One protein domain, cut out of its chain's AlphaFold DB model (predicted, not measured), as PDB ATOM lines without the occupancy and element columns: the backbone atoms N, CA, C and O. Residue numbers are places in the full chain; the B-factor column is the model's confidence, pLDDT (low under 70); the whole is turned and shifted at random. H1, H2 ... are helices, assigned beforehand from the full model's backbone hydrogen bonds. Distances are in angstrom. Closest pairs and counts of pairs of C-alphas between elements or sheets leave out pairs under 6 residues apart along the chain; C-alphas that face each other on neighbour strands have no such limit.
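What this domain is: This is residues 65 to 150 of the 218 residues of the protein "Peptide synthetase NRPS5-4-3" of Rhodosporidium toruloides (strain ATCC 204091 / IIP 30 / MTCC 1151) (UniProt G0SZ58). One long helix, H5, runs along the longest axis; short helices H1 and H2 pack on it, H4 sits beside H1, and H3 lies farthest out. 86 residues are printed, with five named helices, H1 to H5 in chain order, and no named strand: all helix, compact, radius of gyration of the C-alphas 13.6 A, spans 44 by 28 by 17 A.

How they stand to each other: Start at H1, residues 65 to 72: it touches H4, residues 103 to 109, at a shallow tilt of 15 degrees, opposite ways; their closest C-alphas, Val 67 and Ile 107, are 6.2 A apart. H1 touches H5, residues 122 to 142, at residues 128 to 132 alone, about perpendicular at 77 degrees; the closest C-alphas, Ala 70 and Ser 132, are 5.4 A apart. H2, residues 88 to 91, touches residues 124 to 131 of H5 alone; the closest C-alphas, Leu 88 and His 131, are 6.5 A apart. H3, residues 95 to 99, only just touches H4, with 3 pairs of C-alphas within 8 A, the closest Ser 95 and Ala 103 at 7.3 A. In H1, H3, H4 and H5 every O i to N i+4 pair is within hydrogen-bond range; H2 is too short for one.

Where its parts are: Find C-alpha 65 at (136.389, 217.006, 216.233), where H1 begins; H5 runs 30.5 A to C-alpha 142 at (140.249, 206.469, 197.846).

The domain as a whole: The farthest C-alphas, Ala 118 and Gly 145, are 44.5 A apart. The printed part has no cut; the links H1 to H2 and H4 to H5 are long. Confidence is under 70 at residues 80 to 85 and 115.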
ATOM      1  N   ASP A  65     136.100 217.854 217.397       94.00
ATOM      2  CA  ASP A  65     136.389 217.006 216.233       94.00
ATOM      3  C   ASP A  65     136.584 217.803 214.929       94.00
ATOM      4  O   ASP A  65     137.307 217.367 214.036       94.00
ATOM      5  N   GLU A  66     135.904 218.947 214.771       95.88
ATOM      6  CA  GLU A  66     136.079 219.824 213.607       95.88
ATOM      7  C   GLU A  66     137.396 220.607 213.700       95.88
ATOM      8  O   GLU A  66     138.060 220.785 212.683       95.88
ATOM      9  N   VAL A  67     137.780 221.045 214.903       96.44
ATOM     10  CA  VAL A  67     139.069 221.702 215.174       96.44
ATOM     11  C   VAL A  67     140.219 220.744 214.881       96.44
ATOM     12  O   VAL A  67     141.102 221.079 214.095       96.44
ATOM     13  N   GLU A  68     140.182 219.538 215.449       96.44
ATOM     14  CA  GLU A  68     141.194 218.503 215.218       96.44
ATOM     15  C   GLU A  68     141.309 218.174 213.726       96.44
ATOM     16  O   GLU A  68     142.394 218.251 213.152       96.44
ATOM     17  N   ALA A  69     140.181 217.924 213.055       94.69
ATOM     18  CA  ALA A  69     140.182 217.598 211.633       94.69
ATOM     19  C   ALA A  69     140.743 218.716 210.745       94.69
ATOM     20  O   ALA A  69     141.375 218.411 209.723       94.69
ATOM     21  N   ALA A  70     140.503 219.978 211.118       95.88
ATOM     22  CA  ALA A  70     141.018 221.151 210.423       95.88
ATOM     23  C   ALA A  70     142.529 221.313 210.634       95.88
ATOM     24  O   ALA A  70     143.243 221.599 209.674       95.88
ATOM     25  N   LEU A  71     143.023 221.080 211.855       96.75
ATOM     26  CA  LEU A  71     144.454 221.109 212.171       96.75
ATOM     27  C   LEU A  71     145.215 219.987 211.449       96.75
ATOM     28  O   LEU A  71     146.232 220.250 210.813       96.75
ATOM     29  N   GLU A  72     144.698 218.756 211.463       95.44
ATOM     30  CA  GLU A  72     145.284 217.622 210.729       95.44
ATOM     31  C   GLU A  72     145.360 217.870 209.215       95.44
ATOM     32  O   GLU A  72     146.308 217.468 208.542       95.44
ATOM     33  N   GLY A  73     144.330 218.518 208.664       93.44
ATOM     34  CA  GLY A  73     144.221 218.821 207.241       93.44
ATOM     35  C   GLY A  73     144.892 220.128 206.824       93.44
ATOM     36  O   GLY A  73     144.816 220.477 205.647       93.44
ATOM     37  N   LEU A  74     145.528 220.863 207.741       94.50
ATOM     38  CA  LEU A  74     145.865 222.274 207.551       94.50
ATOM     39  C   LEU A  74     146.676 222.550 206.273       94.50
ATOM     40  O   LEU A  74     146.383 223.490 205.526       94.50
ATOM     41  N   ASP A  75     147.646 221.683 205.993       93.31
ATOM     42  CA  ASP A  75     148.553 221.767 204.846       93.31
ATOM     43  C   ASP A  75     148.184 220.803 203.701       93.31
ATOM     44  O   ASP A  75     148.907 220.684 202.710       93.31
ATOM     45  N   MET A  76     147.036 220.123 203.790       89.81
ATOM     46  CA  MET A  76     146.595 219.170 202.773       89.81
ATOM     47  C   MET A  76     145.854 219.840 201.617       89.81
ATOM     48  O   MET A  76     144.989 220.705 201.805       89.81
ATOM     49  N   ARG A  77     146.142 219.354 200.402       87.31
ATOM     50  CA  ARG A  77     145.386 219.708 199.200       87.31
ATOM     51  C   ARG A  77     144.171 218.826 199.036       87.31
ATOM     52  O   ARG A  77     144.296 217.617 198.856       87.31
ATOM     53  N   VAL A  78     143.006 219.456 199.057       78.12
ATOM     54  CA  VAL A  78     141.733 218.738 198.979       78.12
ATOM     55  C   VAL A  78     141.168 218.721 197.560       78.12
ATOM     56  O   VAL A  78     140.530 217.747 197.177       78.12
ATOM     57  N   ASP A  79     141.487 219.731 196.748       70.88
ATOM     58  CA  ASP A  79     141.181 219.749 195.317       70.88
ATOM     59  C   ASP A  79     142.473 219.969 194.503       70.88
ATOM     60  O   ASP A  79     143.029 221.071 194.504       70.88
ATOM     61  N   PRO A  80     143.007 218.929 193.837       60.66
ATOM     62  CA  PRO A  80     144.210 219.060 193.021       60.66
ATOM     63  C   PRO A  80     143.975 219.851 191.723       60.66
ATOM     64  O   PRO A  80     144.947 220.327 191.140       60.66
ATOM     65  N   ASN A  81     142.721 220.020 191.289       63.19
ATOM     66  CA  ASN A  81     142.361 220.666 190.026       63.19
ATOM     67  C   ASN A  81     141.950 222.138 190.193       63.19
ATOM     68  O   ASN A  81     141.876 222.868 189.206       63.19
ATOM     69  N   ASN A  82     141.703 222.598 191.423       59.41
ATOM     70  CA  ASN A  82     141.327 223.980 191.698       59.41
ATOM     71  C   ASN A  82     142.571 224.820 192.047       59.41
ATOM     72  O   ASN A  82     143.174 224.680 193.111       59.41
ATOM     73  N   GLY A  83     142.999 225.667 191.109       50.88
ATOM     74  CA  GLY A  83     144.297 226.353 191.149       50.88
ATOM     75  C   GLY A  83     144.432 227.518 192.141       50.88
ATOM     76  O   GLY A  83     145.546 228.001 192.313       50.88
ATOM     77  N   ALA A  84     143.351 227.977 192.785       53.81
ATOM     78  CA  ALA A  84     143.370 229.232 193.553       53.81
ATOM     79  C   ALA A  84     143.660 229.079 195.062       53.81
ATOM     80  O   ALA A  84     144.277 229.968 195.638       53.81
ATOM     81  N   HIS A  85     143.290 227.962 195.701       55.84
ATOM     82  CA  HIS A  85     143.632 227.695 197.107       55.84
ATOM     83  C   HIS A  85     143.933 226.211 197.296       55.84
ATOM     84  O   HIS A  85     143.051 225.361 197.186       55.84
ATOM     85  N   ALA A  86     145.201 225.901 197.552       74.31
ATOM     86  CA  ALA A  86     145.674 224.539 197.695       74.31
ATOM     87  C   ALA A  86     145.351 223.988 199.090       74.31
ATOM     88  O   ALA A  86     144.889 222.860 199.177       74.31
ATOM     89  N   THR A  87     145.542 224.761 200.164       90.56
ATOM     90  CA  THR A  87     145.457 224.268 201.556       90.56
ATOM     91  C   THR A  87     144.618 225.176 202.455       90.56
ATOM     92  O   THR A  87     144.401 226.345 202.132       90.56
ATOM     93  N   LEU A  88     144.165 224.668 203.609       92.81
ATOM     94  CA  LEU A  88     143.440 225.481 204.591       92.81
ATOM     95  C   LEU A  88     144.321 226.623 205.115       92.81
ATOM     96  O   LEU A  88     143.835 227.740 205.264       92.81
ATOM     97  N   ARG A  89     145.630 226.393 205.291       94.06
ATOM     98  CA  ARG A  89     146.583 227.441 205.689       94.06
ATOM     99  C   ARG A  89     146.545 228.641 204.744       94.06
ATOM    100  O   ARG A  89     146.533 229.780 205.197       94.06
ATOM    101  N   GLN A  90     146.489 228.390 203.437       90.75
ATOM    102  CA  GLN A  90     146.373 229.453 202.438       90.75
ATOM    103  C   GLN A  90     145.009 230.143 202.473       90.75
ATOM    104  O   GLN A  90     144.931 231.334 202.220       90.75
ATOM    105  N   MET A  91     143.931 229.426 202.797       89.31
ATOM    106  CA  MET A  91     142.605 230.040 202.959       89.31
ATOM    107  C   MET A  91     142.522 230.939 204.204       89.31
ATOM    108  O   MET A  91     141.663 231.812 204.273       89.31
ATOM    109  N   LEU A  92     143.396 230.722 205.191       92.06
ATOM    110  CA  LEU A  92     143.452 231.484 206.440       92.06
ATOM    111  C   LEU A  92     144.587 232.525 206.470       92.06
ATOM    112  O   LEU A  92     144.741 233.207 207.486       92.06
ATOM    113  N   SER A  93     145.360 232.673 205.387       89.44
ATOM    114  CA  SER A  93     146.602 233.463 205.372       89.44
ATOM    115  C   SER A  93     146.406 234.937 205.698       89.44
ATOM    116  O   SER A  93     147.299 235.552 206.276       89.44
ATOM    117  N   ASP A  94     145.239 235.489 205.371       86.62
ATOM    118  CA  ASP A  94     144.931 236.908 205.562       86.62
ATOM    119  C   ASP A  94     144.816 237.287 207.050       86.62
ATOM    120  O   ASP A  94     144.964 238.454 207.410       86.62
ATOM    121  N   SER A  95     144.646 236.302 207.939       86.81
ATOM    122  CA  SER A  95     144.579 236.523 209.393       86.81
ATOM    123  C   SER A  95     145.905 236.991 209.979       86.81
ATOM    124  O   SER A  95     145.914 237.772 210.928       86.81
ATOM    125  N   LYS A  96     147.033 236.546 209.417       88.62
ATOM    126  CA  LYS A  96     148.360 236.899 209.924       88.62
ATOM    127  C   LYS A  96     148.670 238.388 209.759       88.62
ATOM    128  O   LYS A  96     148.985 239.025 210.762       88.62
ATOM    129  N   PRO A  97     148.559 238.990 208.559       88.62
ATOM    130  CA  PRO A  97     148.763 240.426 208.411       88.62
ATOM    131  C   PRO A  97     147.655 241.257 209.072       88.62
ATOM    132  O   PRO A  97     147.939 242.364 209.518       88.62
ATOM    133  N   ALA A  98     146.417 240.753 209.155       87.25
ATOM    134  CA  ALA A  98     145.301 241.513 209.723       87.25
ATOM    135  C   ALA A  98     145.268 241.514 211.260       87.25
ATOM    136  O   ALA A  98     144.912 242.523 211.864       87.25
ATOM    137  N   LEU A  99     145.608 240.387 211.893       87.56
ATOM    138  CA  LEU A  99     145.382 240.140 213.323       87.56
ATOM    139  C   LEU A  99     146.632 239.649 214.065       87.56
ATOM    140  O   LEU A  99     146.593 239.506 215.284       87.56
ATOM    141  N   GLY A 100     147.733 239.370 213.360       91.06
ATOM    142  CA  GLY A 100     148.927 238.763 213.954       91.06
ATOM    143  C   GLY A 100     148.739 237.296 214.353       91.06
ATOM    144  O   GLY A 100     149.515 236.797 215.159       91.06
ATOM    145  N   LEU A 101     147.715 236.624 213.814       91.69
ATOM    146  CA  LEU A 101     147.355 235.246 214.155       91.69
ATOM    147  C   LEU A 101     147.805 234.271 213.070       91.69
ATOM    148  O   LEU A 101     147.559 234.507 211.883       91.69
ATOM    149  N   ASP A 102     148.407 233.158 213.479       94.56
ATOM    150  CA  ASP A 102     148.670 232.043 212.577       94.56
ATOM    151  C   ASP A 102     147.399 231.201 212.358       94.56
ATOM    152  O   ASP A 102     146.387 231.344 213.051       94.56
ATOM    153  N   ALA A 103     147.406 230.342 211.335       94.25
ATOM    154  CA  ALA A 103     146.216 229.589 210.931       94.25
ATOM    155  C   ALA A 103     145.706 228.661 212.051       94.25
ATOM    156  O   ALA A 103     144.502 228.497 212.234       94.25
ATOM    157  N   GLU A 104     146.625 228.097 212.827       95.81
ATOM    158  CA  GLU A 104     146.367 227.281 214.005       95.81
ATOM    159  C   GLU A 104     145.634 228.078 215.098       95.81
ATOM    160  O   GLU A 104     144.656 227.588 215.667       95.81
ATOM    161  N   ASP A 105     146.052 229.320 215.358       93.38
ATOM    162  CA  ASP A 105     145.392 230.201 216.328       93.38
ATOM    163  C   ASP A 105     143.964 230.516 215.880       93.38
ATOM    164  O   ASP A 105     143.021 230.447 216.668       93.38
ATOM    165  N   VAL A 106     143.790 230.802 214.586       92.88
ATOM    166  CA  VAL A 106     142.483 231.080 213.978       92.88
ATOM    167  C   VAL A 106     141.534 229.891 214.137       92.88
ATOM    168  O   VAL A 106     140.392 230.073 214.561       92.88
ATOM    169  N   ILE A 107     141.995 228.670 213.845       94.75
ATOM    170  CA  ILE A 107     141.181 227.453 213.997       94.75
ATOM    171  C   ILE A 107     140.757 227.270 215.460       94.75
ATOM    172  O   ILE A 107     139.581 227.020 215.730       94.75
ATOM    173  N   ASN A 108     141.684 227.441 216.406       93.44
ATOM    174  CA  ASN A 108     141.386 227.308 217.831       93.44
ATOM    175  C   ASN A 108     140.406 228.379 218.327       93.44
ATOM    176  O   ASN A 108     139.511 228.071 219.117       93.44
ATOM    177  N   LEU A 109     140.504 229.613 217.830       92.31
ATOM    178  CA  LEU A 109     139.564 230.683 218.171       92.31
ATOM    179  C   LEU A 109     138.136 230.386 217.700       92.31
ATOM    180  O   LEU A 109     137.187 230.808 218.353       92.31
ATOM    181  N   PHE A 110     137.945 229.602 216.635       92.56
ATOM    182  CA  PHE A 110     136.607 229.194 216.198       92.56
ATOM    183  C   PHE A 110     135.943 228.122 217.071       92.56
ATOM    184  O   PHE A 110     134.783 227.792 216.821       92.56
ATOM    185  N   SER A 111     136.612 227.612 218.110       90.19
ATOM    186  CA  SER A 111     136.001 226.702 219.092       90.19
ATOM    187  C   SER A 111     135.050 227.410 220.072       90.19
ATOM    188  O   SER A 111     134.169 226.770 220.650       90.19
ATOM    189  N   SER A 112     135.172 228.734 220.236       85.19
ATOM    190  CA  SER A 112     134.313 229.535 221.115       85.19
ATOM    191  C   SER A 112     134.063 230.934 220.559       85.19
ATOM    192  O   SER A 112     134.962 231.609 220.073       85.19
ATOM    193  N   TYR A 113     132.829 231.418 220.687       76.56
ATOM    194  CA  TYR A 113     132.476 232.790 220.300       76.56
ATOM    195  C   TYR A 113     132.611 233.817 221.419       76.56
ATOM    196  O   TYR A 113     132.380 234.997 221.172       76.56
ATOM    197  N   GLU A 114     132.974 233.402 222.630       73.38
ATOM    198  CA  GLU A 114     133.169 234.337 223.745       73.38
ATOM    199  C   GLU A 114     134.407 235.222 223.542       73.38
ATOM    200  O   GLU A 114     134.459 236.335 224.057       73.38
ATOM    201  N   THR A 115     135.376 234.754 222.748       65.62
ATOM    202  CA  THR A 115     136.705 235.362 222.617       65.62
ATOM    203  C   THR A 115     137.102 235.685 221.177       65.62
ATOM    204  O   THR A 115     138.293 235.799 220.918       65.62
ATOM    205  N   MET A 116     136.170 235.824 220.222       72.50
ATOM    206  CA  MET A 116     136.542 236.131 218.828       72.50
ATOM    207  C   MET A 116     137.001 237.591 218.659       72.50
ATOM    208  O   MET A 116     136.195 238.501 218.878       72.50
ATOM    209  N   PRO A 117     138.248 237.836 218.205       77.12
ATOM    210  CA  PRO A 117     138.686 239.153 217.763       77.12
ATOM    211  C   PRO A 117     137.769 239.771 216.705       77.12
ATOM    212  O   PRO A 117     137.275 239.090 215.801       77.12
ATOM    213  N   ALA A 118     137.619 241.095 216.763       72.25
ATOM    214  CA  ALA A 118     137.082 241.856 215.644       72.25
ATOM    215  C   ALA A 118     137.998 241.662 214.422       72.25
ATOM    216  O   ALA A 118     139.199 241.906 214.511       72.25
ATOM    217  N   GLY A 119     137.438 241.204 213.300       72.38
ATOM    218  CA  GLY A 119     138.178 240.937 212.060       72.38
ATOM    219  C   GLY A 119     138.275 239.459 211.668       72.38
ATOM    220  O   GLY A 119     138.574 239.179 210.511       72.38
ATOM    221  N   LEU A 120     137.952 238.518 212.566       80.31
ATOM    222  CA  LEU A 120     137.697 237.132 212.157       80.31
ATOM    223  C   LEU A 120     136.370 237.050 211.403       80.31
ATOM    224  O   LEU A 120     135.336 237.507 211.898       80.31
ATOM    225  N   SER A 121     136.390 236.451 210.215       84.06
ATOM    226  CA  SER A 121     135.204 236.345 209.368       84.06
ATOM    227  C   SER A 121     134.542 234.975 209.485       84.06
ATOM    228  O   SER A 121     135.185 233.937 209.663       84.06
ATOM    229  N   MET A 122     133.222 234.942 209.294       85.50
ATOM    230  CA  MET A 122     132.489 233.677 209.200       85.50
ATOM    231  C   MET A 122     132.948 232.831 208.005       85.50
ATOM    232  O   MET A 122     132.804 231.610 208.029       85.50
ATOM    233  N   GLN A 123     133.533 233.451 206.974       86.38
ATOM    234  CA  GLN A 123     134.095 232.739 205.826       86.38
ATOM    235  C   GLN A 123     135.248 231.817 206.231       86.38
ATOM    236  O   GLN A 123     135.333 230.702 205.723       86.38
ATOM    237  N   GLN A 124     136.086 232.233 207.179       90.44
ATOM    238  CA  GLN A 124     137.204 231.425 207.672       90.44
ATOM    239  C   GLN A 124     136.714 230.217 208.479       90.44
ATOM    240  O   GLN A 124     137.202 229.102 208.290       90.44
ATOM    241  N   LEU A 125     135.672 230.394 209.298       93.06
ATOM    242  CA  LEU A 125     134.999 229.280 209.970       93.06
ATOM    243  C   LEU A 125     134.409 228.294 208.953       93.06
ATOM    244  O   LEU A 125     134.552 227.076 209.089       93.06
ATOM    245  N   HIS A 126     133.765 228.810 207.904       92.19
ATOM    246  CA  HIS A 126     133.234 227.976 206.831       92.19
ATOM    247  C   HIS A 126     134.339 227.241 206.060       92.19
ATOM    248  O   HIS A 126     134.149 226.078 205.703       92.19
ATOM    249  N   ALA A 127     135.490 227.883 205.844       91.88
ATOM    250  CA  ALA A 127     136.656 227.275 205.216       91.88
ATOM    251  C   ALA A 127     137.159 226.074 206.022       91.88
ATOM    252  O   ALA A 127     137.317 225.000 205.447       91.88
ATOM    253  N   CYS A 128     137.307 226.211 207.345       94.19
ATOM    254  CA  CYS A 128     137.721 225.112 208.226       94.19
ATOM    255  C   CYS A 128     136.786 223.901 208.092       94.19
ATOM    256  O   CYS A 128     137.229 222.766 207.890       94.19
ATOM    257  N   ARG A 129     135.471 224.152 208.143       94.62
ATOM    258  CA  ARG A 129     134.451 223.101 208.081       94.62
ATOM    259  C   ARG A 129     134.404 222.409 206.717       94.62
ATOM    260  O   ARG A 129     134.375 221.182 206.655       94.62
ATOM    261  N   LEU A 130     134.407 223.171 205.620       91.31
ATOM    262  CA  LEU A 130     134.339 222.600 204.271       91.31
ATOM    263  C   LEU A 130     135.634 221.913 203.850       91.31
ATOM    264  O   LEU A 130     135.572 220.886 203.179       91.31
ATOM    265  N   HIS A 131     136.791 222.457 204.225       92.19
ATOM    266  CA  HIS A 131     138.079 221.834 203.926       92.19
ATOM    267  C   HIS A 131     138.169 220.451 204.585       92.19
ATOM    268  O   HIS A 131     138.381 219.458 203.888       92.19
ATOM    269  N   SER A 132     137.838 220.363 205.878       92.56
ATOM    270  CA  SER A 132     137.788 219.096 206.620       92.56
ATOM    271  C   SER A 132     136.789 218.101 206.020       92.56
ATOM    272  O   SER A 132     137.105 216.923 205.850       92.56
ATOM    273  N   ALA A 133     135.587 218.564 205.654       91.00
ATOM    274  CA  ALA A 133     134.564 217.701 205.067       91.00
ATOM    275  C   ALA A 133     134.982 217.141 203.699       91.00
ATOM    276  O   ALA A 133     134.806 215.952 203.434       91.00
ATOM    277  N   ARG A 134     135.571 217.982 202.845       89.38
ATOM    278  CA  ARG A 134     136.063 217.568 201.529       89.38
ATOM    279  C   ARG A 134     137.283 216.643 201.638       89.38
ATOM    280  O   ARG A 134     137.401 215.724 200.833       89.38
ATOM    281  N   ARG A 135     138.158 216.841 202.636       90.31
ATOM    282  CA  ARG A 135     139.288 215.935 202.911       90.31
ATOM    283  C   ARG A 135     138.779 214.523 203.188       90.31
ATOM    284  O   ARG A 135     139.184 213.591 202.501       90.31
ATOM    285  N   ARG A 136     137.843 214.389 204.131       89.31
ATOM    286  CA  ARG A 136     137.254 213.093 204.503       89.31
ATOM    287  C   ARG A 136     136.496 212.435 203.348       89.31
ATOM    288  O   ARG A 136     136.581 211.223 203.184       89.31
ATOM    289  N   LEU A 137     135.801 213.224 202.523       87.44
ATOM    290  CA  LEU A 137     135.167 212.717 201.302       87.44
ATOM    291  C   LEU A 137     136.209 212.099 200.359       87.44
ATOM    292  O   LEU A 137     136.056 210.959 199.938       87.44
ATOM    293  N   ARG A 138     137.305 212.818 200.095       85.69
ATOM    294  CA  ARG A 138     138.393 212.335 199.237       85.69
ATOM    295  C   ARG A 138     139.065 211.078 199.801       85.69
ATOM    296  O   ARG A 138     139.403 210.178 199.040       85.69
ATOM    297  N   GLU A 139     139.287 211.018 201.111       87.44
ATOM    298  CA  GLU A 139     139.842 209.834 201.785       87.44
ATOM    299  C   GLU A 139     138.919 208.616 201.626       87.44
ATOM    300  O   GLU A 139     139.391 207.515 201.332       87.44
ATOM    301  N   ALA A 140     137.602 208.811 201.746       88.00
ATOM    302  CA  ALA A 140     136.622 207.756 201.516       88.00
ATOM    303  C   ALA A 140     136.579 207.306 200.049       88.00
ATOM    304  O   ALA A 140     136.593 206.104 199.798       88.00
ATOM    305  N   ASP A 141     136.625 208.236 199.088       86.19
ATOM    306  CA  ASP A 141     136.676 207.916 197.650       86.19
ATOM    307  C   ASP A 141     137.909 207.070 197.283       86.19
ATOM    308  O   ASP A 141     137.881 206.281 196.338       86.19
ATOM    309  N   GLN A 142     139.004 207.219 198.036       87.06
ATOM    310  CA  GLN A 142     140.249 206.469 197.846       87.06
ATOM    311  C   GLN A 142     140.283 205.130 198.588       87.06
ATOM    312  O   GLN A 142     141.166 204.315 198.317       87.06
ATOM    313  N   THR A 143     139.340 204.888 199.500       88.25
ATOM    314  CA  THR A 143     139.326 203.710 200.369       88.25
ATOM    315  C   THR A 143     138.154 202.799 199.990       88.25
ATOM    316  O   THR A 143     137.012 203.076 200.370       88.25
ATOM    317  N   PRO A 144     138.395 201.681 199.274       90.56
ATOM    318  CA  PRO A 144     137.329 200.791 198.826       90.56
ATOM    319  C   PRO A 144     136.410 200.347 199.969       90.56
ATOM    320  O   PRO A 144     136.870 199.911 201.021       90.56
ATOM    321  N   GLY A 145     135.096 200.448 199.753       88.25
ATOM    322  CA  GLY A 145     134.083 200.058 200.739       88.25
ATOM    323  C   GLY A 145     133.788 201.102 201.821       88.25
ATOM    324  O   GLY A 145     132.909 200.867 202.649       88.25
ATOM    325  N   THR A 146     134.459 202.258 201.810       88.56
ATOM    326  CA  THR A 146     134.170 203.357 202.741       88.56
ATOM    327  C   THR A 146     133.098 204.275 202.161       88.56
ATOM    328  O   THR A 146     133.222 204.758 201.042       88.56
ATOM    329  N   ILE A 147     132.039 204.538 202.931       85.56
ATOM    330  CA  ILE A 147     131.008 205.523 202.581       85.56
ATOM    331  C   ILE A 147     131.158 206.710 203.523       85.56
ATOM    332  O   ILE A 147     130.960 206.575 204.731       85.56
ATOM    333  N   TYR A 148     131.474 207.880 202.971       86.00
ATOM    334  CA  TYR A 148     131.449 209.122 203.728       86.00
ATOM    335  C   TYR A 148     130.072 209.775 203.644       86.00
ATOM    336  O   TYR A 148     129.549 210.034 202.560       86.00
ATOM    337  N   VAL A 149     129.496 210.065 204.806       86.88
ATOM    338  CA  VAL A 149     128.282 210.872 204.920       86.88
ATOM    339  C   VAL A 149     128.694 212.244 205.423       86.88
ATOM    340  O   VAL A 149     129.200 212.375 206.538       86.88
ATOM    341  N   GLU A 150     128.481 213.268 204.599       87.38
ATOM    342  CA  GLU A 150     128.828 214.633 204.972       87.38
ATOM    343  C   GLU A 150     128.038 215.077 206.223       87.38
ATOM    344  O   GLU A 150     126.813 214.913 206.277       87.38
TER     345      GLU A 150